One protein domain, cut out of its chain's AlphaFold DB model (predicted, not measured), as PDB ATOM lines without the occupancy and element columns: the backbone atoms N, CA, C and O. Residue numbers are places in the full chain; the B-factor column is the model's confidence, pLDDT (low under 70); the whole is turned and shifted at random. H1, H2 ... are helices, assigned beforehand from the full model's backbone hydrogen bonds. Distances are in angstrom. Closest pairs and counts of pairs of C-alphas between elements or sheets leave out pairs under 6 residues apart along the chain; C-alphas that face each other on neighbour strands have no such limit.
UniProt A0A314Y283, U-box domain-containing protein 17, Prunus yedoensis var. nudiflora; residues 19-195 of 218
ATOM      1  N   GLU A  19     -29.985  33.026  21.102       52.47
ATOM      2  CA  GLU A  19     -30.512  34.070  20.219       52.47
ATOM      3  C   GLU A  19     -31.489  35.019  20.921       52.47
ATOM      4  O   GLU A  19     -31.406  36.220  20.706       52.47
ATOM      5  N   ALA A  20     -32.344  34.537  21.830       55.22
ATOM      6  CA  ALA A  20     -33.249  35.404  22.591       55.22
ATOM      7  C   ALA A  20     -32.513  36.353  23.556       55.22
ATOM      8  O   ALA A  20     -33.080  37.351  23.978       55.22
ATOM      9  N   PHE A  21     -31.253  36.073  23.911       54.62
ATOM     10  CA  PHE A  21     -30.412  37.011  24.665       54.62
ATOM     11  C   PHE A  21     -29.628  37.974  23.763       54.62
ATOM     12  O   PHE A  21     -29.166  39.004  24.241       54.62
ATOM     13  N   LEU A  22     -29.480  37.648  22.477       58.22
ATOM     14  CA  LEU A  22     -28.726  38.430  21.489       58.22
ATOM     15  C   LEU A  22     -29.636  39.272  20.571       58.22
ATOM     16  O   LEU A  22     -29.153  40.145  19.856       58.22
ATOM     17  N   ALA A  23     -30.950  39.030  20.605       57.22
ATOM     18  CA  ALA A  23     -31.912  39.475  19.600       57.22
ATOM     19  C   ALA A  23     -32.036  40.993  19.342       57.22
ATOM     20  O   ALA A  23     -32.384  41.327  18.212       57.22
ATOM     21  N   PRO A  24     -31.774  41.935  20.274       63.12
ATOM     22  CA  PRO A  24     -31.975  43.345  19.952       63.12
ATOM     23  C   PRO A  24     -30.705  44.078  19.485       63.12
ATOM     24  O   PRO A  24     -30.778  45.280  19.231       63.12
ATOM     25  N   VAL A  25     -29.538  43.421  19.387       64.69
ATOM     26  CA  VAL A  25     -28.269  44.126  19.105       64.69
ATOM     27  C   VAL A  25     -28.293  44.819  17.736       64.69
ATOM     28  O   VAL A  25     -27.921  45.993  17.678       64.69
ATOM     29  N   ASP A  26     -28.866  44.182  16.711       71.50
ATOM     30  CA  ASP A  26     -28.821  44.647  15.312       71.50
ATOM     31  C   ASP A  26     -30.155  45.203  14.773       71.50
ATOM     32  O   ASP A  26     -30.310  45.415  13.570       71.50
ATOM     33  N   LEU A  27     -31.149  45.430  15.638       77.62
ATOM     34  CA  LEU A  27     -32.448  45.957  15.210       77.62
ATOM     35  C   LEU A  27     -32.385  47.473  14.976       77.62
ATOM     36  O   LEU A  27     -31.825  48.207  15.792       77.62
ATOM     37  N   SER A  28     -33.026  47.937  13.896       83.75
ATOM     38  CA  SER A  28     -33.371  49.355  13.740       83.75
ATOM     39  C   SER A  28     -34.369  49.782  14.816       83.75
ATOM     40  O   SER A  28     -35.106  48.944  15.338       83.75
ATOM     41  N   ASP A  29     -34.447  51.078  15.118       85.06
ATOM     42  CA  ASP A  29     -35.325  51.607  16.172       85.06
ATOM     43  C   ASP A  29     -36.787  51.181  15.978       85.06
ATOM     44  O   ASP A  29     -37.433  50.690  16.904       85.06
ATOM     45  N   VAL A  30     -37.283  51.267  14.741       86.69
ATOM     46  CA  VAL A  30     -38.646  50.848  14.379       86.69
ATOM     47  C   VAL A  30     -38.840  49.344  14.598       86.69
ATOM     48  O   VAL A  30     -39.830  48.925  15.198       86.69
ATOM     49  N   ALA A  31     -37.891  48.517  14.146       90.44
ATOM     50  CA  ALA A  31     -37.973  47.068  14.322       90.44
ATOM     51  C   ALA A  31     -37.876  46.663  15.804       90.44
ATOM     52  O   ALA A  31     -38.568  45.738  16.237       90.44
ATOM     53  N   LEU A  32     -37.057  47.371  16.587       92.00
ATOM     54  CA  LEU A  32     -36.914  47.186  18.029       92.00
ATOM     55  C   LEU A  32     -38.229  47.478  18.754       92.00
ATOM     56  O   LEU A  32     -38.707  46.622  19.501       92.00
ATOM     57  N   VAL A  33     -38.836  48.643  18.509       94.25
ATOM     58  CA  VAL A  33     -40.117  49.023  19.126       94.25
ATOM     59  C   VAL A  33     -41.213  48.033  18.729       94.25
ATOM     60  O   VAL A  33     -41.912  47.522  19.600       94.25
ATOM     61  N   GLN A  34     -41.312  47.662  17.449       94.50
ATOM     62  CA  GLN A  34     -42.301  46.684  16.986       94.50
ATOM     63  C   GLN A  34     -42.130  45.311  17.658       94.50
ATOM     64  O   GLN A  34     -43.107  44.673  18.060       94.50
ATOM     65  N   THR A  35     -40.883  44.861  17.815       94.19
ATOM     66  CA  THR A  35     -40.560  43.606  18.505       94.19
ATOM     67  C   THR A  35     -40.947  43.679  19.980       94.19
ATOM     68  O   THR A  35     -41.559  42.748  20.507       94.19
ATOM     69  N   LEU A  36     -40.638  44.794  20.643       95.62
ATOM     70  CA  LEU A  36     -40.998  45.030  22.036       95.62
ATOM     71  C   LEU A  36     -42.509  45.061  22.243       95.62
ATOM     72  O   LEU A  36     -42.984  44.410  23.169       95.62
ATOM     73  N   VAL A  37     -43.267  45.744  21.383       97.56
ATOM     74  CA  VAL A  37     -44.735  45.737  21.440       97.56
ATOM     75  C   VAL A  37     -45.259  44.307  21.349       97.56
ATOM     76  O   VAL A  37     -46.033  43.888  22.204       97.56
ATOM     77  N   SER A  38     -44.789  43.534  20.365       96.56
ATOM     78  CA  SER A  38     -45.216  42.144  20.165       96.56
ATOM     79  C   SER A  38     -44.962  41.277  21.403       96.56
ATOM     80  O   SER A  38     -45.880  40.642  21.926       96.56
ATOM     81  N   VAL A  39     -43.737  41.309  21.938       95.50
ATOM     82  CA  VAL A  39     -43.364  40.533  23.132       95.50
ATOM     83  C   VAL A  39     -44.147  40.992  24.362       95.50
ATOM     84  O   VAL A  39     -44.613  40.166  25.145       95.50
ATOM     85  N   THR A  40     -44.316  42.299  24.546       98.00
ATOM     86  CA  THR A  40     -45.012  42.853  25.714       98.00
ATOM     87  C   THR A  40     -46.501  42.516  25.678       98.00
ATOM     88  O   THR A  40     -47.049  42.091  26.694       98.00
ATOM     89  N   ALA A  41     -47.140  42.611  24.507       98.31
ATOM     90  CA  ALA A  41     -48.537  42.235  24.301       98.31
ATOM     91  C   ALA A  41     -48.765  40.731  24.510       98.31
ATOM     92  O   ALA A  41     -49.747  40.330  25.143       98.31
ATOM     93  N   GLU A  42     -47.841  39.886  24.045       97.38
ATOM     94  CA  GLU A  42     -47.878  38.442  24.300       97.38
ATOM     95  C   GLU A  42     -47.819  38.145  25.808       97.38
ATOM     96  O   GLU A  42     -48.603  37.344  26.319       97.38
ATOM     97  N   ILE A  43     -46.920  38.805  26.546       97.12
ATOM     98  CA  ILE A  43     -46.803  38.626  27.999       97.12
ATOM     99  C   ILE A  43     -48.070  39.126  28.701       97.12
ATOM    100  O   ILE A  43     -48.616  38.402  29.531       97.12
ATOM    101  N   ALA A  44     -48.554  40.327  28.375       97.88
ATOM    102  CA  ALA A  44     -49.766  40.882  28.973       97.88
ATOM    103  C   ALA A  44     -50.949  39.921  28.773       97.88
ATOM    104  O   ALA A  44     -51.455  39.351  29.738       97.88
ATOM    105  N   SER A  45     -51.285  39.602  27.520       97.69
ATOM    106  CA  SER A  45     -52.392  38.689  27.192       97.69
ATOM    107  C   SER A  45     -52.260  37.297  27.831       97.69
ATOM    108  O   SER A  45     -53.260  36.712  28.245       97.69
ATOM    109  N   SER A  46     -51.040  36.773  27.986       96.94
ATOM    110  CA  SER A  46     -50.808  35.466  28.616       96.94
ATOM    111  C   SER A  46     -51.033  35.458  30.133       96.94
ATOM    112  O   SER A  46     -51.331  34.401  30.707       96.94
ATOM    113  N   PHE A  47     -50.848  36.601  30.806       97.38
ATOM    114  CA  PHE A  47     -50.748  36.653  32.266       97.38
ATOM    115  C   PHE A  47     -51.733  37.594  32.978       97.38
ATOM    116  O   PHE A  47     -51.884  37.428  34.193       97.38
ATOM    117  N   SER A  48     -52.426  38.510  32.290       94.81
ATOM    118  CA  SER A  48     -53.365  39.478  32.902       94.81
ATOM    119  C   SER A  48     -54.434  38.809  33.771       94.81
ATOM    120  O   SER A  48     -54.589  39.165  34.942       94.81
ATOM    121  N   ASP A  49     -55.072  37.751  33.263       93.19
ATOM    122  CA  ASP A  49     -56.113  36.999  33.984       93.19
ATOM    123  C   ASP A  49     -55.602  35.696  34.614       93.19
ATOM    124  O   ASP A  49     -56.365  34.845  35.086       93.19
ATOM    125  N   LYS A  50     -54.279  35.500  34.643       93.25
ATOM    126  CA  LYS A  50     -53.702  34.247  35.121       93.25
ATOM    127  C   LYS A  50     -53.788  34.144  36.639       93.25
ATOM    128  O   LYS A  50     -53.319  34.999  37.394       93.25
ATOM    129  N   PHE A  51     -54.314  33.016  37.112       91.44
ATOM    130  CA  PHE A  51     -54.296  32.694  38.532       91.44
ATOM    131  C   PHE A  51     -52.935  32.128  38.960       91.44
ATOM    132  O   PHE A  51     -52.538  31.037  38.554       91.44
ATOM    133  N   PHE A  52     -52.253  32.837  39.859       91.31
ATOM    134  CA  PHE A  52     -51.025  32.369  40.504       91.31
ATOM    135  C   PHE A  52     -51.337  31.819  41.895       91.31
ATOM    136  O   PHE A  52     -52.024  32.466  42.675       91.31
ATOM    137  N   SER A  53     -50.845  30.632  42.248       85.06
ATOM    138  CA  SER A  53     -51.103  30.059  43.582       85.06
ATOM    139  C   SER A  53     -50.210  30.671  44.671       85.06
ATOM    140  O   SER A  53     -50.700  30.971  45.760       85.06
ATOM    141  N   PHE A  54     -48.945  30.941  44.342       86.06
ATOM    142  CA  PHE A  54     -47.951  31.626  45.174       86.06
ATOM    143  C   PHE A  54     -47.484  32.917  44.502       86.06
ATOM    144  O   PHE A  54     -47.699  33.108  43.310       86.06
ATOM    145  N   GLN A  55     -46.871  33.819  45.277       88.38
ATOM    146  CA  GLN A  55     -46.330  35.093  44.775       88.38
ATOM    147  C   GLN A  55     -47.358  35.974  44.037       88.38
ATOM    148  O   GLN A  55     -46.990  36.874  43.293       88.38
ATOM    149  N   LYS A  56     -48.662  35.789  44.309       91.88
ATOM    150  CA  LYS A  56     -49.792  36.492  43.669       91.88
ATOM    151  C   LYS A  56     -49.586  37.995  43.526       91.88
ATOM    152  O   LYS A  56     -49.831  38.549  42.462       91.88
ATOM    153  N   ARG A  57     -49.177  38.658  44.612       91.12
ATOM    154  CA  ARG A  57     -48.963  40.111  44.629       91.12
ATOM    155  C   ARG A  57     -47.802  40.508  43.721       91.12
ATOM    156  O   ARG A  57     -47.946  41.451  42.956       91.12
ATOM    157  N   ASN A  58     -46.706  39.756  43.766       93.69
ATOM    158  CA  ASN A  58     -45.525  40.004  42.948       93.69
ATOM    159  C   ASN A  58     -45.805  39.749  41.464       93.69
ATOM    160  O   ASN A  58     -45.550  40.639  40.658       93.69
ATOM    161  N   SER A  59     -46.440  38.627  41.111       96.00
ATOM    162  CA  SER A  59     -46.846  38.341  39.729       96.00
ATOM    163  C   SER A  59     -47.801  39.405  39.192       96.00
ATOM    164  O   SER A  59     -47.533  40.003  38.160       96.00
ATOM    165  N   ARG A  60     -48.876  39.726  39.928       96.00
ATOM    166  CA  ARG A  60     -49.842  40.765  39.526       96.00
ATOM    167  C   ARG A  60     -49.224  42.158  39.447       96.00
ATOM    168  O   ARG A  60     -49.713  42.989  38.689       96.00
ATOM    169  N   SER A  61     -48.218  42.446  40.269       95.81
ATOM    170  CA  SER A  61     -47.486  43.707  40.192       95.81
ATOM    171  C   SER A  61     -46.598  43.736  38.955       95.81
ATOM    172  O   SER A  61     -46.580  44.750  38.276       95.81
ATOM    173  N   LEU A  62     -45.890  42.647  38.644       97.12
ATOM    174  CA  LEU A  62     -45.042  42.560  37.457       97.12
ATOM    175  C   LEU A  62     -45.864  42.660  36.168       97.12
ATOM    176  O   LEU A  62     -45.525  43.470  35.317       97.12
ATOM    177  N   VAL A  63     -46.975  41.923  36.068       98.19
ATOM    178  CA  VAL A  63     -47.884  41.978  34.908       98.19
ATOM    179  C   VAL A  63     -48.412  43.396  34.682       98.19
ATOM    180  O   VAL A  63     -48.325  43.893  33.570       98.19
ATOM    181  N   ARG A  64     -48.821  44.111  35.739       97.38
ATOM    182  CA  ARG A  64     -49.223  45.524  35.614       97.38
ATOM    183  C   ARG A  64     -48.119  46.429  35.075       97.38
ATOM    184  O   ARG A  64     -48.397  47.349  34.324       97.38
ATOM    185  N   LYS A  65     -46.863  46.201  35.471       97.62
ATOM    186  CA  LYS A  65     -45.737  46.977  34.928       97.62
ATOM    187  C   LYS A  65     -45.525  46.678  33.448       97.62
ATOM    188  O   LYS A  65     -45.270  47.601  32.691       97.62
ATOM    189  N   VAL A  66     -45.661  45.412  33.047       98.31
ATOM    190  CA  VAL A  66     -45.630  44.997  31.637       98.31
ATOM    191  C   VAL A  66     -46.744  45.686  30.845       98.31
ATOM    192  O   VAL A  66     -46.468  46.222  29.784       98.31
ATOM    193  N   GLU A  67     -47.968  45.748  31.374       98.31
ATOM    194  CA  GLU A  67     -49.090  46.463  30.741       98.31
ATOM    195  C   GLU A  67     -48.804  47.967  30.581       98.31
ATOM    196  O   GLU A  67     -49.057  48.528  29.524       98.31
ATOM    197  N   ILE A  68     -48.204  48.616  31.584       98.12
ATOM    198  CA  ILE A  68     -47.796  50.030  31.476       98.12
ATOM    199  C   ILE A  68     -46.703  50.212  30.412       98.12
ATOM    200  O   ILE A  68     -46.753  51.154  29.624       98.12
ATOM    201  N   PHE A  69     -45.723  49.304  30.353       98.19
ATOM    202  CA  PHE A  69     -44.722  49.332  29.287       98.19
ATOM    203  C   PHE A  69     -45.346  49.126  27.908       98.19
ATOM    204  O   PHE A  69     -44.893  49.755  26.961       98.19
ATOM    205  N   LEU A  70     -46.388  48.297  27.788       98.44
ATOM    206  CA  LEU A  70     -47.091  48.110  26.522       98.44
ATOM    207  C   LEU A  70     -47.674  49.432  26.022       98.44
ATOM    208  O   LEU A  70     -47.425  49.786  24.876       98.44
ATOM    209  N   VAL A  71     -48.344  50.189  26.897       97.88
ATOM    210  CA  VAL A  71     -48.905  51.510  26.562       97.88
ATOM    211  C   VAL A  71     -47.818  52.465  26.058       97.88
ATOM    212  O   VAL A  71     -47.990  53.104  25.022       97.88
ATOM    213  N   LEU A  72     -46.672  52.530  26.744       97.06
ATOM    214  CA  LEU A  72     -45.529  53.335  26.295       97.06
ATOM    215  C   LEU A  72     -45.040  52.900  24.910       97.06
ATOM    216  O   LEU A  72     -44.811  53.736  24.044       97.06
ATOM    217  N   LEU A  73     -44.860  51.598  24.696       97.19
ATOM    218  CA  LEU A  73     -44.300  51.070  23.454       97.19
ATOM    219  C   LEU A  73     -45.257  51.232  22.269       97.19
ATOM    220  O   LEU A  73     -44.800  51.511  21.163       97.19
ATOM    221  N   GLU A  74     -46.564  51.090  22.488       97.00
ATOM    222  CA  GLU A  74     -47.589  51.378  21.481       97.00
ATOM    223  C   GLU A  74     -47.576  52.858  21.098       97.00
ATOM    224  O   GLU A  74     -47.557  53.170  19.910       97.00
ATOM    225  N   TYR A  75     -47.463  53.759  22.079       96.38
ATOM    226  CA  TYR A  75     -47.318  55.187  21.806       96.38
ATOM    227  C   TYR A  75     -46.062  55.487  20.974       96.38
ATOM    228  O   TYR A  75     -46.136  56.178  19.960       96.38
ATOM    229  N   LEU A  76     -44.907  54.928  21.356       94.62
ATOM    230  CA  LEU A  76     -43.657  55.119  20.615       94.62
ATOM    231  C   LEU A  76     -43.747  54.577  19.183       94.62
ATOM    232  O   LEU A  76     -43.282  55.236  18.255       94.62
ATOM    233  N   ARG A  77     -44.382  53.415  18.989       94.56
ATOM    234  CA  ARG A  77     -44.626  52.838  17.660       94.56
ATOM    235  C   ARG A  77     -45.455  53.785  16.793       94.56
ATOM    236  O   ARG A  77     -45.110  53.992  15.632       94.56
ATOM    237  N   ASP A  78     -46.527  54.336  17.354       93.31
ATOM    238  CA  ASP A  78     -47.509  55.130  16.611       93.31
ATOM    239  C   ASP A  78     -47.026  56.571  16.365       93.31
ATOM    240  O   ASP A  78     -47.384  57.176  15.356       93.31
ATOM    241  N   SER A  79     -46.165  57.101  17.241       88.44
ATOM    242  CA  SER A  79     -45.563  58.434  17.096       88.44
ATOM    243  C   SER A  79     -44.634  58.555  15.882       88.44
ATOM    244  O   SER A  79     -44.515  59.631  15.300       88.44
ATOM    245  N   GLY A  80     -43.948  57.467  15.503       80.56
ATOM    246  CA  GLY A  80     -42.944  57.471  14.433       80.56
ATOM    247  C   GLY A  80     -41.734  58.385  14.688       80.56
ATOM    248  O   GLY A  80     -40.924  58.574  13.780       80.56
ATOM    249  N   SER A  81     -41.602  58.957  15.892       83.00
ATOM    250  CA  SER A  81     -40.520  59.877  16.240       83.00
ATOM    251  C   SER A  81     -39.179  59.149  16.308       83.00
ATOM    252  O   SER A  81     -39.101  58.019  16.800       83.00
ATOM    253  N   ALA A  82     -38.110  59.807  15.858       87.31
ATOM    254  CA  ALA A  82     -36.759  59.291  16.038       87.31
ATOM    255  C   ALA A  82     -36.419  59.235  17.535       87.31
ATOM    256  O   ALA A  82     -36.629  60.204  18.263       87.31
ATOM    257  N   LEU A  83     -35.881  58.104  17.988       91.94
ATOM    258  CA  LEU A  83     -35.534  57.916  19.391       91.94
ATOM    259  C   LEU A  83     -34.094  58.373  19.653       91.94
ATOM    260  O   LEU A  83     -33.193  58.056  18.873       91.94
ATOM    261  N   PRO A  84     -33.825  59.059  20.776       93.81
ATOM    262  CA  PRO A  84     -32.457  59.335  21.179       93.81
ATOM    263  C   PRO A  84     -31.725  58.023  21.493       93.81
ATOM    264  O   PRO A  84     -32.312  57.057  21.991       93.81
ATOM    265  N   TRP A  85     -30.410  57.999  21.266       92.25
ATOM    266  CA  TRP A  85     -29.572  56.806  21.456       92.25
ATOM    267  C   TRP A  85     -29.732  56.173  22.851       92.25
ATOM    268  O   TRP A  85     -29.759  54.949  22.989       92.25
ATOM    269  N   THR A  86     -29.893  56.996  23.894       93.94
ATOM    270  CA  THR A  86     -30.111  56.536  25.270       93.94
ATOM    271  C   THR A  86     -31.444  55.803  25.421       93.94
ATOM    272  O   THR A  86     -31.491  54.775  26.099       93.94
ATOM    273  N   ALA A  87     -32.513  56.268  24.760       94.56
ATOM    274  CA  ALA A  87     -33.799  55.574  24.754       94.56
ATOM    275  C   ALA A  87     -33.676  54.221  24.051       94.56
ATOM    276  O   ALA A  87     -34.120  53.217  24.602       94.56
ATOM    277  N   VAL A  88     -32.993  54.163  22.902       93.44
ATOM    278  CA  VAL A  88     -32.753  52.906  22.175       93.44
ATOM    279  C   VAL A  88     -32.047  51.882  23.068       93.44
ATOM    280  O   VAL A  88     -32.501  50.745  23.168       93.44
ATOM    281  N   ILE A  89     -30.990  52.272  23.790       91.88
ATOM    282  CA  ILE A  89     -30.306  51.373  24.737       91.88
ATOM    283  C   ILE A  89     -31.249  50.914  25.853       91.88
ATOM    284  O   ILE A  89     -31.316  49.718  26.140       91.88
ATOM    285  N   CYS A  90     -32.018  51.830  26.450       95.12
ATOM    286  CA  CYS A  90     -32.991  51.472  27.483       95.12
ATOM    287  C   CYS A  90     -34.035  50.474  26.961       95.12
ATOM    288  O   CYS A  90     -34.412  49.552  27.678       95.12
ATOM    289  N   LEU A  91     -34.473  50.613  25.710       94.56
ATOM    290  CA  LEU A  91     -35.404  49.688  25.066       94.56
ATOM    291  C   LEU A  91     -34.771  48.311  24.797       94.56
ATOM    292  O   LEU A  91     -35.428  47.287  24.994       94.56
ATOM    293  N   LYS A  92     -33.486  48.247  24.424       92.19
ATOM    294  CA  LYS A  92     -32.756  46.968  24.311       92.19
ATOM    295  C   LYS A  92     -32.651  46.256  25.665       92.19
ATOM    296  O   LYS A  92     -32.863  45.048  25.736       92.19
ATOM    297  N   GLU A  93     -32.404  46.990  26.747       92.12
ATOM    298  CA  GLU A  93     -32.420  46.429  28.107       92.12
ATOM    299  C   GLU A  93     -33.831  46.006  28.542       92.12
ATOM    300  O   GLU A  93     -34.016  44.944  29.146       92.12
ATOM    301  N   LEU A  94     -34.857  46.784  28.172       95.19
ATOM    302  CA  LEU A  94     -36.255  46.441  28.431       95.19
ATOM    303  C   LEU A  94     -36.623  45.100  27.788       95.19
ATOM    304  O   LEU A  94     -37.318  44.301  28.412       95.19
ATOM    305  N   TYR A  95     -36.122  44.815  26.585       93.44
ATOM    306  CA  TYR A  95     -36.345  43.536  25.909       93.44
ATOM    307  C   TYR A  95     -35.869  42.348  26.762       93.44
ATOM    308  O   TYR A  95     -36.625  41.403  27.008       93.44
ATOM    309  N   LEU A  96     -34.642  42.421  27.288       88.88
ATOM    310  CA  LEU A  96     -34.082  41.383  28.158       88.88
ATOM    311  C   LEU A  96     -34.884  41.244  29.460       88.88
ATOM    312  O   LEU A  96     -35.138  40.130  29.934       88.88
ATOM    313  N   LEU A  97     -35.316  42.374  30.021       93.56
ATOM    314  CA  LEU A  97     -36.121  42.432  31.237       93.56
ATOM    315  C   LEU A  97     -37.495  41.780  31.046       93.56
ATOM    316  O   LEU A  97     -37.914  40.962  31.873       93.56
ATOM    317  N   LEU A  98     -38.197  42.100  29.958       95.06
ATOM    318  CA  LEU A  98     -39.495  41.516  29.605       95.06
ATOM    319  C   LEU A  98     -39.383  40.005  29.451       95.06
ATOM    320  O   LEU A  98     -40.200  39.243  29.966       95.06
ATOM    321  N   TYR A  99     -38.318  39.556  28.806       90.88
ATOM    322  CA  TYR A  99     -38.112  38.147  28.568       90.88
ATOM    323  C   TYR A  99     -37.789  37.370  29.860       90.88
ATOM    324  O   TYR A  99     -38.375  36.316  30.124       90.88
ATOM    325  N   ARG A 100     -36.962  37.932  30.755       90.94
ATOM    326  CA  ARG A 100     -36.775  37.401  32.123       90.94
ATOM    327  C   ARG A 100     -38.085  37.384  32.914       90.94
ATOM    328  O   ARG A 100     -38.356  36.418  33.633       90.94
ATOM    329  N   SER A 101     -38.909  38.419  32.755       94.88
ATOM    330  CA  SER A 101     -40.231  38.516  33.383       94.88
ATOM    331  C   SER A 101     -41.153  37.394  32.913       94.88
ATOM    332  O   SER A 101     -41.759  36.718  33.746       94.88
ATOM    333  N   LYS A 102     -41.192  37.124  31.603       94.88
ATOM    334  CA  LYS A 102     -41.950  36.018  31.007       94.88
ATOM    335  C   LYS A 102     -41.543  34.673  31.601       94.88
ATOM    336  O   LYS A 102     -42.400  33.956  32.105       94.88
ATOM    337  N   ILE A 103     -40.242  34.370  31.632       90.19
ATOM    338  CA  ILE A 103     -39.720  33.114  32.198       90.19
ATOM    339  C   ILE A 103     -40.167  32.938  33.652       90.19
ATOM    340  O   ILE A 103     -40.592  31.850  34.046       90.19
ATOM    341  N   LEU A 104     -40.071  33.997  34.463       92.62
ATOM    342  CA  LEU A 104     -40.456  33.942  35.871       92.62
ATOM    343  C   LEU A 104     -41.965  33.714  36.041       92.62
ATOM    344  O   LEU A 104     -42.374  32.906  36.883       92.62
ATOM    345  N   LEU A 105     -42.790  34.397  35.245       95.25
ATOM    346  CA  LEU A 105     -44.246  34.240  35.260       95.25
ATOM    347  C   LEU A 105     -44.662  32.840  34.795       95.25
ATOM    348  O   LEU A 105     -45.435  32.181  35.492       95.25
ATOM    349  N   ASP A 106     -44.093  32.343  33.697       93.62
ATOM    350  CA  ASP A 106     -44.314  30.982  33.201       93.62
ATOM    351  C   ASP A 106     -43.947  29.938  34.251       93.62
ATOM    352  O   ASP A 106     -44.727  29.028  34.543       93.62
ATOM    353  N   TYR A 107     -42.787  30.098  34.885       88.31
ATOM    354  CA  TYR A 107     -42.352  29.203  35.947       88.31
ATOM    355  C   TYR A 107     -43.348  29.164  37.108       88.31
ATOM    356  O   TYR A 107     -43.696  28.084  37.594       88.31
ATOM    357  N   CYS A 108     -43.843  30.328  37.532       90.31
ATOM    358  CA  CYS A 108     -44.849  30.424  38.585       90.31
ATOM    359  C   CYS A 108     -46.194  29.815  38.169       90.31
ATOM    360  O   CYS A 108     -46.887  29.237  39.005       90.31
ATOM    361  N   ALA A 109     -46.570  29.935  36.896       91.44
ATOM    362  CA  ALA A 109     -47.838  29.438  36.375       91.44
ATOM    363  C   ALA A 109     -47.848  27.913  36.163       91.44
ATOM    364  O   ALA A 109     -48.883  27.278  36.350       91.44
ATOM    365  N   GLN A 110     -46.716  27.326  35.766       89.94
ATOM    366  CA  GLN A 110     -46.621  25.921  35.341       89.94
ATOM    367  C   GLN A 110     -46.123  24.970  36.445       89.94
ATOM    368  O   GLN A 110     -46.186  23.748  36.295       89.94
ATOM    369  N   SER A 111     -45.605  25.508  37.551       84.44
ATOM    370  CA  SER A 111     -45.067  24.709  38.656       84.44
ATOM    371  C   SER A 111     -46.153  24.172  39.591       84.44
ATOM    372  O   SER A 111     -47.186  24.800  39.822       84.44
ATOM    373  N   SER A 112     -45.891  23.015  40.208       86.94
ATOM    374  CA  SER A 112     -46.776  22.475  41.244       86.94
ATOM    375  C   SER A 112     -46.750  23.341  42.508       86.94
ATOM    376  O   SER A 112     -45.735  23.953  42.847       86.94
ATOM    377  N   LYS A 113     -47.860  23.353  43.259       86.94
ATOM    378  CA  LYS A 113     -47.976  24.117  44.516       86.94
ATOM    379  C   LYS A 113     -46.885  23.749  45.526       86.94
ATOM    380  O   LYS A 113     -46.311  24.637  46.144       86.94
ATOM    381  N   LEU A 114     -46.576  22.456  45.663       82.44
ATOM    382  CA  LEU A 114     -45.517  21.980  46.557       82.44
ATOM    383  C   LEU A 114     -44.143  22.510  46.129       82.44
ATOM    384  O   LEU A 114     -43.368  22.958  46.967       82.44
ATOM    385  N   TRP A 115     -43.851  22.506  44.828       81.31
ATOM    386  CA  TRP A 115     -42.581  23.014  44.320       81.31
ATOM    387  C   TRP A 115     -42.439  24.527  44.517       81.31
ATOM    388  O   TRP A 115     -41.384  24.992  44.937       81.31
ATOM    389  N   LEU A 116     -43.510  25.291  44.284       80.19
ATOM    390  CA  LEU A 116     -43.541  26.734  44.539       80.19
ATOM    391  C   LEU A 116     -43.419  27.080  46.023       80.19
ATOM    392  O   LEU A 116     -42.816  28.098  46.358       80.19
ATOM    393  N   LEU A 117     -43.981  26.249  46.905       79.75
ATOM    394  CA  LEU A 117     -43.818  26.395  48.348       79.75
ATOM    395  C   LEU A 117     -42.351  26.220  48.741       79.75
ATOM    396  O   LEU A 117     -41.825  27.047  49.480       79.75
ATOM    397  N   LEU A 118     -41.692  25.185  48.209       76.81
ATOM    398  CA  LEU A 118     -40.263  24.985  48.418       76.81
ATOM    399  C   LEU A 118     -39.503  26.201  47.880       76.81
ATOM    400  O   LEU A 118     -38.852  26.902  48.633       76.81
ATOM    401  N   GLN A 119     -39.661  26.554  46.608       78.56
ATOM    402  CA  GLN A 119     -38.883  27.625  45.980       78.56
ATOM    403  C   GLN A 119     -39.348  29.054  46.324       78.56
ATOM    404  O   GLN A 119     -38.948  30.003  45.651       78.56
ATOM    405  N   ASN A 120     -40.170  29.249  47.358       77.81
ATOM    406  CA  ASN A 120     -40.841  30.526  47.598       77.81
ATOM    407  C   ASN A 120     -39.867  31.700  47.784       77.81
ATOM    408  O   ASN A 120     -40.038  32.739  47.141       77.81
ATOM    409  N   HIS A 121     -38.840  31.519  48.620       79.44
ATOM    410  CA  HIS A 121     -37.854  32.559  48.905       79.44
ATOM    411  C   HIS A 121     -36.982  32.901  47.677       79.44
ATOM    412  O   HIS A 121     -36.951  34.075  47.301       79.44
ATOM    413  N   PRO A 122     -36.357  31.929  46.975       78.88
ATOM    414  CA  PRO A 122     -35.657  32.201  45.715       78.88
ATOM    415  C   PRO A 122     -36.519  32.918  44.665       78.88
ATOM    416  O   PRO A 122     -36.075  33.900  44.076       78.88
ATOM    417  N   ILE A 123     -37.770  32.482  44.466       82.69
ATOM    418  CA  ILE A 123     -38.695  33.115  43.513       82.69
ATOM    419  C   ILE A 123     -38.971  34.571  43.911       82.69
ATOM    420  O   ILE A 123     -38.948  35.458  43.059       82.69
ATOM    421  N   SER A 124     -39.212  34.833  45.199       83.25
ATOM    422  CA  SER A 124     -39.402  36.196  45.710       83.25
ATOM    423  C   SER A 124     -38.185  37.083  45.435       83.25
ATOM    424  O   SER A 124     -38.347  38.242  45.060       83.25
ATOM    425  N   GLY A 125     -36.975  36.532  45.582       80.88
ATOM    426  CA  GLY A 125     -35.727  37.208  45.231       80.88
ATOM    427  C   GLY A 125     -35.675  37.608  43.756       80.88
ATOM    428  O   GLY A 125     -35.372  38.754  43.447       80.88
ATOM    429  N   HIS A 126     -36.081  36.725  42.843       85.44
ATOM    430  CA  HIS A 126     -36.117  37.045  41.412       85.44
ATOM    431  C   HIS A 126     -37.112  38.162  41.061       85.44
ATOM    432  O   HIS A 126     -36.792  39.031  40.251       85.44
ATOM    433  N   PHE A 127     -38.291  38.198  41.694       88.25
ATOM    434  CA  PHE A 127     -39.213  39.331  41.537       88.25
ATOM    435  C   PHE A 127     -38.610  40.638  42.055       88.25
ATOM    436  O   PHE A 127     -38.831  41.702  41.478       88.25
ATOM    437  N   HIS A 128     -37.867  40.574  43.157       86.94
ATOM    438  CA  HIS A 128     -37.185  41.736  43.714       86.94
ATOM    439  C   HIS A 128     -36.095  42.270  42.781       86.94
ATOM    440  O   HIS A 128     -36.044  43.472  42.523       86.94
ATOM    441  N   ASP A 129     -35.271  41.380  42.233       86.06
ATOM    442  CA  ASP A 129     -34.217  41.739  41.285       86.06
ATOM    443  C   ASP A 129     -34.805  42.387  40.023       86.06
ATOM    444  O   ASP A 129     -34.372  43.474  39.645       86.06
ATOM    445  N   LEU A 130     -35.877  41.816  39.455       91.00
ATOM    446  CA  LEU A 130     -36.596  42.436  38.335       91.00
ATOM    447  C   LEU A 130     -37.140  43.825  38.690       91.00
ATOM    448  O   LEU A 130     -37.002  44.756  37.906       91.00
ATOM    449  N   ASN A 131     -37.721  44.015  39.878       91.69
ATOM    450  CA  ASN A 131     -38.200  45.339  40.287       91.69
ATOM    451  C   ASN A 131     -37.061  46.367  40.414       91.69
ATOM    452  O   ASN A 131     -37.276  47.549  40.139       91.69
ATOM    453  N   LYS A 132     -35.853  45.947  40.812       89.25
ATOM    454  CA  LYS A 132     -34.674  46.829  40.822       89.25
ATOM    455  C   LYS A 132     -34.201  47.167  39.417       89.25
ATOM    456  O   LYS A 132     -33.873  48.327  39.177       89.25
ATOM    457  N   GLU A 133     -34.163  46.183  38.523       91.75
ATOM    458  CA  GLU A 133     -33.838  46.384  37.107       91.75
ATOM    459  C   GLU A 133     -34.823  47.388  36.484       91.75
ATOM    460  O   GLU A 133     -34.381  48.391  35.936       91.75
ATOM    461  N   ILE A 134     -36.135  47.222  36.709       95.12
ATOM    462  CA  ILE A 134     -37.172  48.167  36.256       95.12
ATOM    463  C   ILE A 134     -36.933  49.569  36.821       95.12
ATOM    464  O   ILE A 134     -36.962  50.543  36.078       95.12
ATOM    465  N   SER A 135     -36.685  49.691  38.130       94.31
ATOM    466  CA  SER A 135     -36.401  50.994  38.743       94.31
ATOM    467  C   SER A 135     -35.193  51.663  38.100       94.31
ATOM    468  O   SER A 135     -35.218  52.863  37.886       94.31
ATOM    469  N   THR A 136     -34.141  50.895  37.821       93.56
ATOM    470  CA  THR A 136     -32.886  51.422  37.275       93.56
ATOM    471  C   THR A 136     -33.067  51.839  35.820       93.56
ATOM    472  O   THR A 136     -32.617  52.912  35.443       93.56
ATOM    473  N   LEU A 137     -33.792  51.043  35.033       95.94
ATOM    474  CA  LEU A 137     -34.150  51.370  33.658       95.94
ATOM    475  C   LEU A 137     -34.952  52.671  33.592       95.94
ATOM    476  O   LEU A 137     -34.600  53.572  32.841       95.94
ATOM    477  N   LEU A 138     -35.983  52.805  34.429       95.25
ATOM    478  CA  LEU A 138     -36.798  54.020  34.488       95.25
ATOM    479  C   LEU A 138     -36.019  55.232  35.011       95.25
ATOM    480  O   LEU A 138     -36.355  56.352  34.658       95.25
ATOM    481  N   ASP A 139     -35.006  55.042  35.859       94.19
ATOM    482  CA  ASP A 139     -34.146  56.131  36.345       94.19
ATOM    483  C   ASP A 139     -33.221  56.691  35.251       94.19
ATOM    484  O   ASP A 139     -32.814  57.846  35.348       94.19
ATOM    485  N   VAL A 140     -32.890  55.883  34.239       95.38
ATOM    486  CA  VAL A 140     -31.982  56.238  33.134       95.38
ATOM    487  C   VAL A 140     -32.741  56.607  31.853       95.38
ATOM    488  O   VAL A 140     -32.182  57.277  30.988       95.38
ATOM    489  N   PHE A 141     -34.006  56.200  31.723       95.50
ATOM    490  CA  PHE A 141     -34.815  56.486  30.540       95.50
ATOM    491  C   PHE A 141     -34.962  58.007  30.320       95.50
ATOM    492  O   PHE A 141     -35.376  58.714  31.246       95.50
ATOM    493  N   PRO A 142     -34.646  58.528  29.118       94.50
ATOM    494  CA  PRO A 142     -34.573  59.964  28.863       94.50
ATOM    495  C   PRO A 142     -35.967  60.563  28.620       94.50
ATOM    496  O   PRO A 142     -36.340  60.870  27.493       94.50
ATOM    497  N   MET A 143     -36.757  60.719  29.686       91.75
ATOM    498  CA  MET A 143     -38.140  61.219  29.610       91.75
ATOM    499  C   MET A 143     -38.252  62.605  28.957       91.75
ATOM    500  O   MET A 143     -39.254  62.892  28.313       91.75
ATOM    501  N   GLU A 144     -37.249  63.468  29.112       91.25
ATOM    502  CA  GLU A 144     -37.256  64.828  28.547       91.25
ATOM    503  C   GLU A 144     -36.922  64.860  27.049       91.25
ATOM    504  O   GLU A 144     -37.390  65.746  26.342       91.25
ATOM    505  N   ASP A 145     -36.164  63.876  26.559       91.12
ATOM    506  CA  ASP A 145     -35.690  63.835  25.167       91.12
ATOM    507  C   ASP A 145     -36.591  62.978  24.260       91.12
ATOM    508  O   ASP A 145     -36.337  62.854  23.062       91.12
ATOM    509  N   VAL A 146     -37.614  62.338  24.830       91.31
ATOM    510  CA  VAL A 146     -38.592  61.522  24.105       91.31
ATOM    511  C   VAL A 146     -39.923  62.263  24.084       91.31
ATOM    512  O   VAL A 146     -40.494  62.578  25.131       91.31
ATOM    513  N   GLU A 147     -40.435  62.516  22.881       89.12
ATOM    514  CA  GLU A 147     -41.761  63.095  22.682       89.12
ATOM    515  C   GLU A 147     -42.823  62.085  23.129       89.12
ATOM    516  O   GLU A 147     -43.076  61.076  22.473       89.12
ATOM    517  N   LEU A 148     -43.419  62.339  24.294       92.06
ATOM    518  CA  LEU A 148     -44.478  61.530  24.889       92.06
ATOM    519  C   LEU A 148     -45.711  62.399  25.104       92.06
ATOM    520  O   LEU A 148     -45.595  63.545  25.535       92.06
ATOM    521  N   GLY A 149     -46.891  61.828  24.874       92.50
ATOM    522  CA  GLY A 149     -48.145  62.456  25.271       92.50
ATOM    523  C   GLY A 149     -48.218  62.586  26.792       92.50
ATOM    524  O   GLY A 149     -47.729  61.706  27.504       92.50
ATOM    525  N   GLU A 150     -48.845  63.657  27.281       93.88
ATOM    526  CA  GLU A 150     -48.953  63.973  28.716       93.88
ATOM    527  C   GLU A 150     -49.428  62.773  29.552       93.88
ATOM    528  O   GLU A 150     -48.784  62.414  30.537       93.88
ATOM    529  N   ASP A 151     -50.473  62.071  29.103       95.06
ATOM    530  CA  ASP A 151     -51.019  60.908  29.813       95.06
ATOM    531  C   ASP A 151     -50.005  59.753  29.926       95.06
ATOM    532  O   ASP A 151     -49.883  59.105  30.968       95.06
ATOM    533  N   VAL A 152     -49.252  59.482  28.852       95.81
ATOM    534  CA  VAL A 152     -48.242  58.410  28.822       95.81
ATOM    535  C   VAL A 152     -47.048  58.794  29.691       95.81
ATOM    536  O   VAL A 152     -46.561  57.974  30.472       95.81
ATOM    537  N   ARG A 153     -46.608  60.055  29.606       95.75
ATOM    538  CA  ARG A 153     -45.553  60.612  30.458       95.75
ATOM    539  C   ARG A 153     -45.917  60.463  31.932       95.75
ATOM    540  O   ARG A 153     -45.133  59.889  32.692       95.75
ATOM    541  N   GLU A 154     -47.117  60.889  32.328       96.31
ATOM    542  CA  GLU A 154     -47.584  60.784  33.710       96.31
ATOM    543  C   GLU A 154     -47.600  59.326  34.189       96.31
ATOM    544  O   GLU A 154     -47.094  59.019  35.274       96.31
ATOM    545  N   GLN A 155     -48.117  58.398  33.377       95.81
ATOM    546  CA  GLN A 155     -48.140  56.975  33.732       95.81
ATOM    547  C   GLN A 155     -46.737  56.415  34.006       95.81
ATOM    548  O   GLN A 155     -46.540  55.687  34.990       95.81
ATOM    549  N   ILE A 156     -45.749  56.769  33.182       95.94
ATOM    550  CA  ILE A 156     -44.370  56.302  33.349       95.94
ATOM    551  C   ILE A 156     -43.691  56.957  34.553       95.94
ATOM    552  O   ILE A 156     -43.018  56.266  35.325       95.94
ATOM    553  N   GLU A 157     -43.926  58.241  34.804       95.12
ATOM    554  CA  GLU A 157     -43.434  58.902  36.014       95.12
ATOM    555  C   GLU A 157     -44.029  58.298  37.291       95.12
ATOM    556  O   GLU A 157     -43.324  58.082  38.284       95.12
ATOM    557  N   LEU A 158     -45.327  57.986  37.289       95.44
ATOM    558  CA  LEU A 158     -45.976  57.304  38.405       95.44
ATOM    559  C   LEU A 158     -45.343  55.933  38.646       95.44
ATOM    560  O   LEU A 158     -45.036  55.594  39.796       95.44
ATOM    561  N   LEU A 159     -45.088  55.171  37.582       95.00
ATOM    562  CA  LEU A 159     -44.399  53.890  37.673       95.00
ATOM    563  C   LEU A 159     -42.978  54.048  38.244       95.00
ATOM    564  O   LEU A 159     -42.602  53.309  39.160       95.00
ATOM    565  N   GLN A 160     -42.213  55.038  37.779       93.81
ATOM    566  CA  GLN A 160     -40.864  55.337  38.271       93.81
ATOM    567  C   GLN A 160     -40.884  55.680  39.771       93.81
ATOM    568  O   GLN A 160     -40.129  55.105  40.564       93.81
ATOM    569  N   ARG A 161     -41.803  56.550  40.211       92.75
ATOM    570  CA  ARG A 161     -41.974  56.914  41.631       92.75
ATOM    571  C   ARG A 161     -42.324  55.694  42.487       92.75
ATOM    572  O   ARG A 161     -41.783  55.535  43.586       92.75
ATOM    573  N   GLN A 162     -43.204  54.819  42.002       89.69
ATOM    574  CA  GLN A 162     -43.561  53.578  42.696       89.69
ATOM    575  C   GLN A 162     -42.367  52.618  42.800       89.69
ATOM    576  O   GLN A 162     -42.112  52.075  43.879       89.69
ATOM    577  N   ALA A 163     -41.597  52.457  41.721       88.00
ATOM    578  CA  ALA A 163     -40.406  51.612  41.692       88.00
ATOM    579  C   ALA A 163     -39.331  52.102  42.683       88.00
ATOM    580  O   ALA A 163     -38.814  51.314  43.483       88.00
ATOM    581  N   ARG A 164     -39.080  53.419  42.737       85.69
ATOM    582  CA  ARG A 164     -38.161  54.041  43.710       85.69
ATOM    583  C   ARG A 164     -38.590  53.806  45.155       85.69
ATOM    584  O   ARG A 164     -37.766  53.457  46.003       85.69
ATOM    585  N   ARG A 165     -39.884  53.964  45.460       80.69
ATOM    586  CA  ARG A 165     -40.416  53.709  46.812       80.69
ATOM    587  C   ARG A 165     -40.218  52.252  47.222       80.69
ATOM    588  O   ARG A 165     -39.743  52.002  48.327       80.69
ATOM    589  N   ALA A 166     -40.515  51.306  46.332       75.06
ATOM    590  CA  ALA A 166     -40.303  49.884  46.592       75.06
ATOM    591  C   ALA A 166     -38.820  49.560  46.868       75.06
ATOM    592  O   ALA A 166     -38.508  48.843  47.821       75.06
ATOM    593  N   LYS A 167     -37.896  50.161  46.103       71.25
ATOM    594  CA  LYS A 167     -36.442  50.041  46.313       71.25
ATOM    595  C   LYS A 167     -36.023  50.540  47.701       71.25
ATOM    596  O   LYS A 167     -35.321  49.831  48.420       71.25
ATOM    597  N   LEU A 168     -36.499  51.716  48.117       58.97
ATOM    598  CA  LEU A 168     -36.193  52.294  49.432       58.97
ATOM    599  C   LEU A 168     -36.752  51.469  50.598       58.97
ATOM    600  O   LEU A 168     -36.081  51.334  51.622       58.97
ATOM    601  N   LEU A 169     -37.964  50.924  50.459       57.56
ATOM    602  CA  LEU A 169     -38.576  50.065  51.478       57.56
ATOM    603  C   LEU A 169     -37.760  48.790  51.683       57.56
ATOM    604  O   LEU A 169     -37.386  48.499  52.816       57.56
ATOM    605  N   SER A 170     -37.366  48.117  50.600       57.91
ATOM    606  CA  SER A 170     -36.496  46.942  50.692       57.91
ATOM    607  C   SER A 170     -35.138  47.263  51.329       57.91
ATOM    608  O   SER A 170     -34.652  46.506  52.170       57.91
ATOM    609  N   MET A 171     -34.532  48.411  50.996       54.22
ATOM    610  CA  MET A 171     -33.282  48.844  51.635       54.22
ATOM    611  C   MET A 171     -33.459  49.115  53.138       54.22
ATOM    612  O   MET A 171     -32.556  48.826  53.925       54.22
ATOM    613  N   LYS A 172     -34.608  49.661  53.557       52.81
ATOM    614  CA  LYS A 172     -34.925  49.903  54.975       52.81
ATOM    615  C   LYS A 172     -35.236  48.610  55.732       52.81
ATOM    616  O   LYS A 172     -34.781  48.473  56.865       52.81
ATOM    617  N   GLU A 173     -35.956  47.667  55.129       52.88
ATOM    618  CA  GLU A 173     -36.227  46.344  55.708       52.88
ATOM    619  C   GLU A 173     -34.940  45.545  55.910       52.88
ATOM    620  O   GLU A 173     -34.719  45.020  57.000       52.88
ATOM    621  N   MET A 174     -34.033  45.555  54.928       51.41
ATOM    622  CA  MET A 174     -32.720  44.916  55.060       51.41
ATOM    623  C   MET A 174     -31.894  45.500  56.219       51.41
ATOM    624  O   MET A 174     -31.138  44.776  56.860       51.41
ATOM    625  N   ARG A 175     -32.070  46.791  56.536       52.47
ATOM    626  CA  ARG A 175     -31.404  47.455  57.670       52.47
ATOM    627  C   ARG A 175     -32.065  47.202  59.031       52.47
ATOM    628  O   ARG A 175     -31.386  47.352  60.038       52.47
ATOM    629  N   ARG A 176     -33.361  46.870  59.091       52.06
ATOM    630  CA  ARG A 176     -34.116  46.747  60.361       52.06
ATOM    631  C   ARG A 176     -34.455  45.312  60.767       52.06
ATOM    632  O   ARG A 176     -34.582  45.055  61.955       52.06
ATOM    633  N   GLY A 177     -34.619  44.393  59.816       49.94
ATOM    634  CA  GLY A 177     -35.141  43.040  60.066       49.94
ATOM    635  C   GLY A 177     -34.140  41.901  59.855       49.94
ATOM    636  O   GLY A 177     -34.533  40.738  59.883       49.94
ATOM    637  N   GLY A 178     -32.865  42.216  59.611       51.66
ATOM    638  CA  GLY A 178     -31.894  41.272  59.051       51.66
ATOM    639  C   GLY A 178     -31.581  40.036  59.899       51.66
ATOM    640  O   GLY A 178     -31.270  39.010  59.319       51.66
ATOM    641  N   ALA A 179     -31.677  40.074  61.230       52.94
ATOM    642  CA  ALA A 179     -31.253  38.937  62.058       52.94
ATOM    643  C   ALA A 179     -32.316  37.826  62.139       52.94
ATOM    644  O   ALA A 179     -32.082  36.712  61.684       52.94
ATOM    645  N   LEU A 180     -33.516  38.144  62.634       52.28
ATOM    646  CA  LEU A 180     -34.580  37.157  62.872       52.28
ATOM    647  C   LEU A 180     -35.216  36.636  61.576       52.28
ATOM    648  O   LEU A 180     -35.578  35.464  61.487       52.28
ATOM    649  N   LEU A 181     -35.321  37.482  60.544       53.84
ATOM    650  CA  LEU A 181     -35.817  37.051  59.237       53.84
ATOM    651  C   LEU A 181     -34.793  36.155  58.533       53.84
ATOM    652  O   LEU A 181     -35.189  35.160  57.940       53.84
ATOM    653  N   MET A 182     -33.490  36.452  58.623       54.25
ATOM    654  CA  MET A 182     -32.464  35.565  58.065       54.25
ATOM    655  C   MET A 182     -32.396  34.250  58.832       54.25
ATOM    656  O   MET A 182     -32.244  33.216  58.205       54.25
ATOM    657  N   GLU A 183     -32.562  34.251  60.151       55.22
ATOM    658  CA  GLU A 183     -32.571  33.024  60.952       55.22
ATOM    659  C   GLU A 183     -33.771  32.123  60.604       55.22
ATOM    660  O   GLU A 183     -33.610  30.921  60.371       55.22
ATOM    661  N   PHE A 184     -34.959  32.715  60.433       62.97
ATOM    662  CA  PHE A 184     -36.155  32.020  59.951       62.97
ATOM    663  C   PHE A 184     -36.029  31.552  58.488       62.97
ATOM    664  O   PHE A 184     -36.417  30.440  58.135       62.97
ATOM    665  N   LEU A 185     -35.448  32.373  57.611       53.22
ATOM    666  CA  LEU A 185     -35.226  32.012  56.211       53.22
ATOM    667  C   LEU A 185     -34.149  30.937  56.064       53.22
ATOM    668  O   LEU A 185     -34.316  30.042  55.247       53.22
ATOM    669  N   MET A 186     -33.093  30.965  56.876       59.22
ATOM    670  CA  MET A 186     -32.050  29.938  56.905       59.22
ATOM    671  C   MET A 186     -32.590  28.610  57.434       59.22
ATOM    672  O   MET A 186     -32.234  27.561  56.899       59.22
ATOM    673  N   THR A 187     -33.482  28.633  58.429       66.38
ATOM    674  CA  THR A 187     -34.166  27.424  58.923       66.38
ATOM    675  C   THR A 187     -35.184  26.878  57.922       66.38
ATOM    676  O   THR A 187     -35.245  25.669  57.709       66.38
ATOM    677  N   LEU A 188     -35.928  27.734  57.220       56.72
ATOM    678  CA  LEU A 188     -36.783  27.290  56.116       56.72
ATOM    679  C   LEU A 188     -35.972  26.758  54.933       56.72
ATOM    680  O   LEU A 188     -36.340  25.747  54.342       56.72
ATOM    681  N   GLN A 189     -34.856  27.398  54.594       61.81
ATOM    682  CA  GLN A 189     -34.000  27.002  53.482       61.81
ATOM    683  C   GLN A 189     -33.234  25.712  53.796       61.81
ATOM    684  O   GLN A 189     -33.046  24.884  52.903       61.81
ATOM    685  N   SER A 190     -32.844  25.485  55.053       65.75
ATOM    686  CA  SER A 190     -32.279  24.210  55.499       65.75
ATOM    687  C   SER A 190     -33.333  23.102  55.474       65.75
ATOM    688  O   SER A 190     -33.073  22.050  54.890       65.75
ATOM    689  N   ALA A 191     -34.547  23.350  55.975       65.12
ATOM    690  CA  ALA A 191     -35.664  22.406  55.901       65.12
ATOM    691  C   ALA A 191     -36.048  22.075  54.448       65.12
ATOM    692  O   ALA A 191     -36.239  20.913  54.096       65.12
ATOM    693  N   GLN A 192     -36.080  23.078  53.571       62.81
ATOM    694  CA  GLN A 192     -36.334  22.908  52.145       62.81
ATOM    695  C   GLN A 192     -35.240  22.068  51.477       62.81
ATOM    696  O   GLN A 192     -35.549  21.168  50.698       62.81
ATOM    697  N   LYS A 193     -33.966  22.324  51.800       67.25
ATOM    698  CA  LYS A 193     -32.826  21.559  51.282       67.25
ATOM    699  C   LYS A 193     -32.861  20.111  51.767       67.25
ATOM    700  O   LYS A 193     -32.612  19.210  50.973       67.25
ATOM    701  N   LEU A 194     -33.248  19.874  53.021       68.62
ATOM    702  CA  LEU A 194     -33.483  18.531  53.557       68.62
ATOM    703  C   LEU A 194     -34.607  17.814  52.802       68.62
ATOM    704  O   LEU A 194     -34.436  16.665  52.410       68.62
ATOM    705  N   LEU A 195     -35.715  18.500  52.517       62.19
ATOM    706  CA  LEU A 195     -36.844  17.933  51.775       62.19
ATOM    707  C   LEU A 195     -36.486  17.642  50.309       62.19
ATOM    708  O   LEU A 195     -36.896  16.628  49.746       62.19
TER     709      LEU A 195
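What this domain is: This is residues 19 to 195 of the 218 residues of the protein "U-box domain-containing protein 17" of Prunus yedoensis var. nudiflora (UniProt A0A314Y283). Four helices, H2, H3, H4 and H6, form an up-and-down bundle, each running against the one before it in the chain, and the long helix H7 crosses one side of it, packing on H3 and H6. At the far end of H7 the chain turns a corner into H8, which runs across beyond one end of the bundle, near the short helix H5. The 177 printed residues hold eight named helices, H1 to H8 in chain order, and no named strand; the class is all helix. The whole is compact, with a radius of gyration of the C-alphas of 17.9 A, yet elongated, spanning 55 by 34 by 29 A.

Where its parts are: H1, residues 19 to 22, begins at C-alpha 19 at (-30.512, 34.070, 20.219). H2 is residues 29 to 47, 26.8 A long, and H3 is residues 56 to 79, 34.7 A. H4, residues 85 to 110, is 37.9 A long, and H5 is residues 113 to 118. H6, residues 120 to 140, is 30.8 A long. H7, the longest helix, is residues 150 to 176, 39.0 A, and begins at C-alpha 150 at (-48.953, 63.973, 28.716). H8, residues 178 to 195, is 24.9 A long and ends at C-alpha 195 at (-36.844, 17.933, 51.775).

How they stand to each other: H3 is the hub, touching H2, H4, H6 and H7. H2 and H3, a helical hairpin, touch at a shallow tilt of 32 degrees, only just short of steep; their closest C-alphas, of Thr 40 and Leu 70, are 5.7 A apart. H3 and H4, also a hairpin, only just touch, with 3 pairs of C-alphas within 8 A, the closest those of Ser 59 and Leu 105 at 6.6 A. H4 and H6 touch, opposite ways at 17 degrees, a shallow tilt, closest at the C-alphas of Cys 90 and Leu 137, 6.3 A. H6, with residues 131 to 139 alone, touches H7 at a steep tilt of 49 degrees; the closest C-alphas are those of Ser 135 and Ala 163, 5.0 A. H7 and H8 meet only through their link. H8 is close to but not clearly touching H5, the C-alphas of Leu 118 and Gln 192 being closest at 5.8 A. H1 is likewise close to H4, at the C-alphas of Phe 21 and Leu 96, 6.7 A. Every O i to N i+4 pair is within hydrogen-bond range in H2, H3, H5, H6, H7 and H8, and 21 of 22 in H4; H1 is too short for one.

The domain as a whole: The two C-alphas farthest apart, of Ser 81 and Leu 194, are 56.1 A apart. The printed part has no cut, and no link is long. Residues 175 to 180, of which 178 to 180 belong to H8, stand free. The mean pLDDT of the printed part is 84.6; residues 19 to 25 and 168 to 195 are under 70.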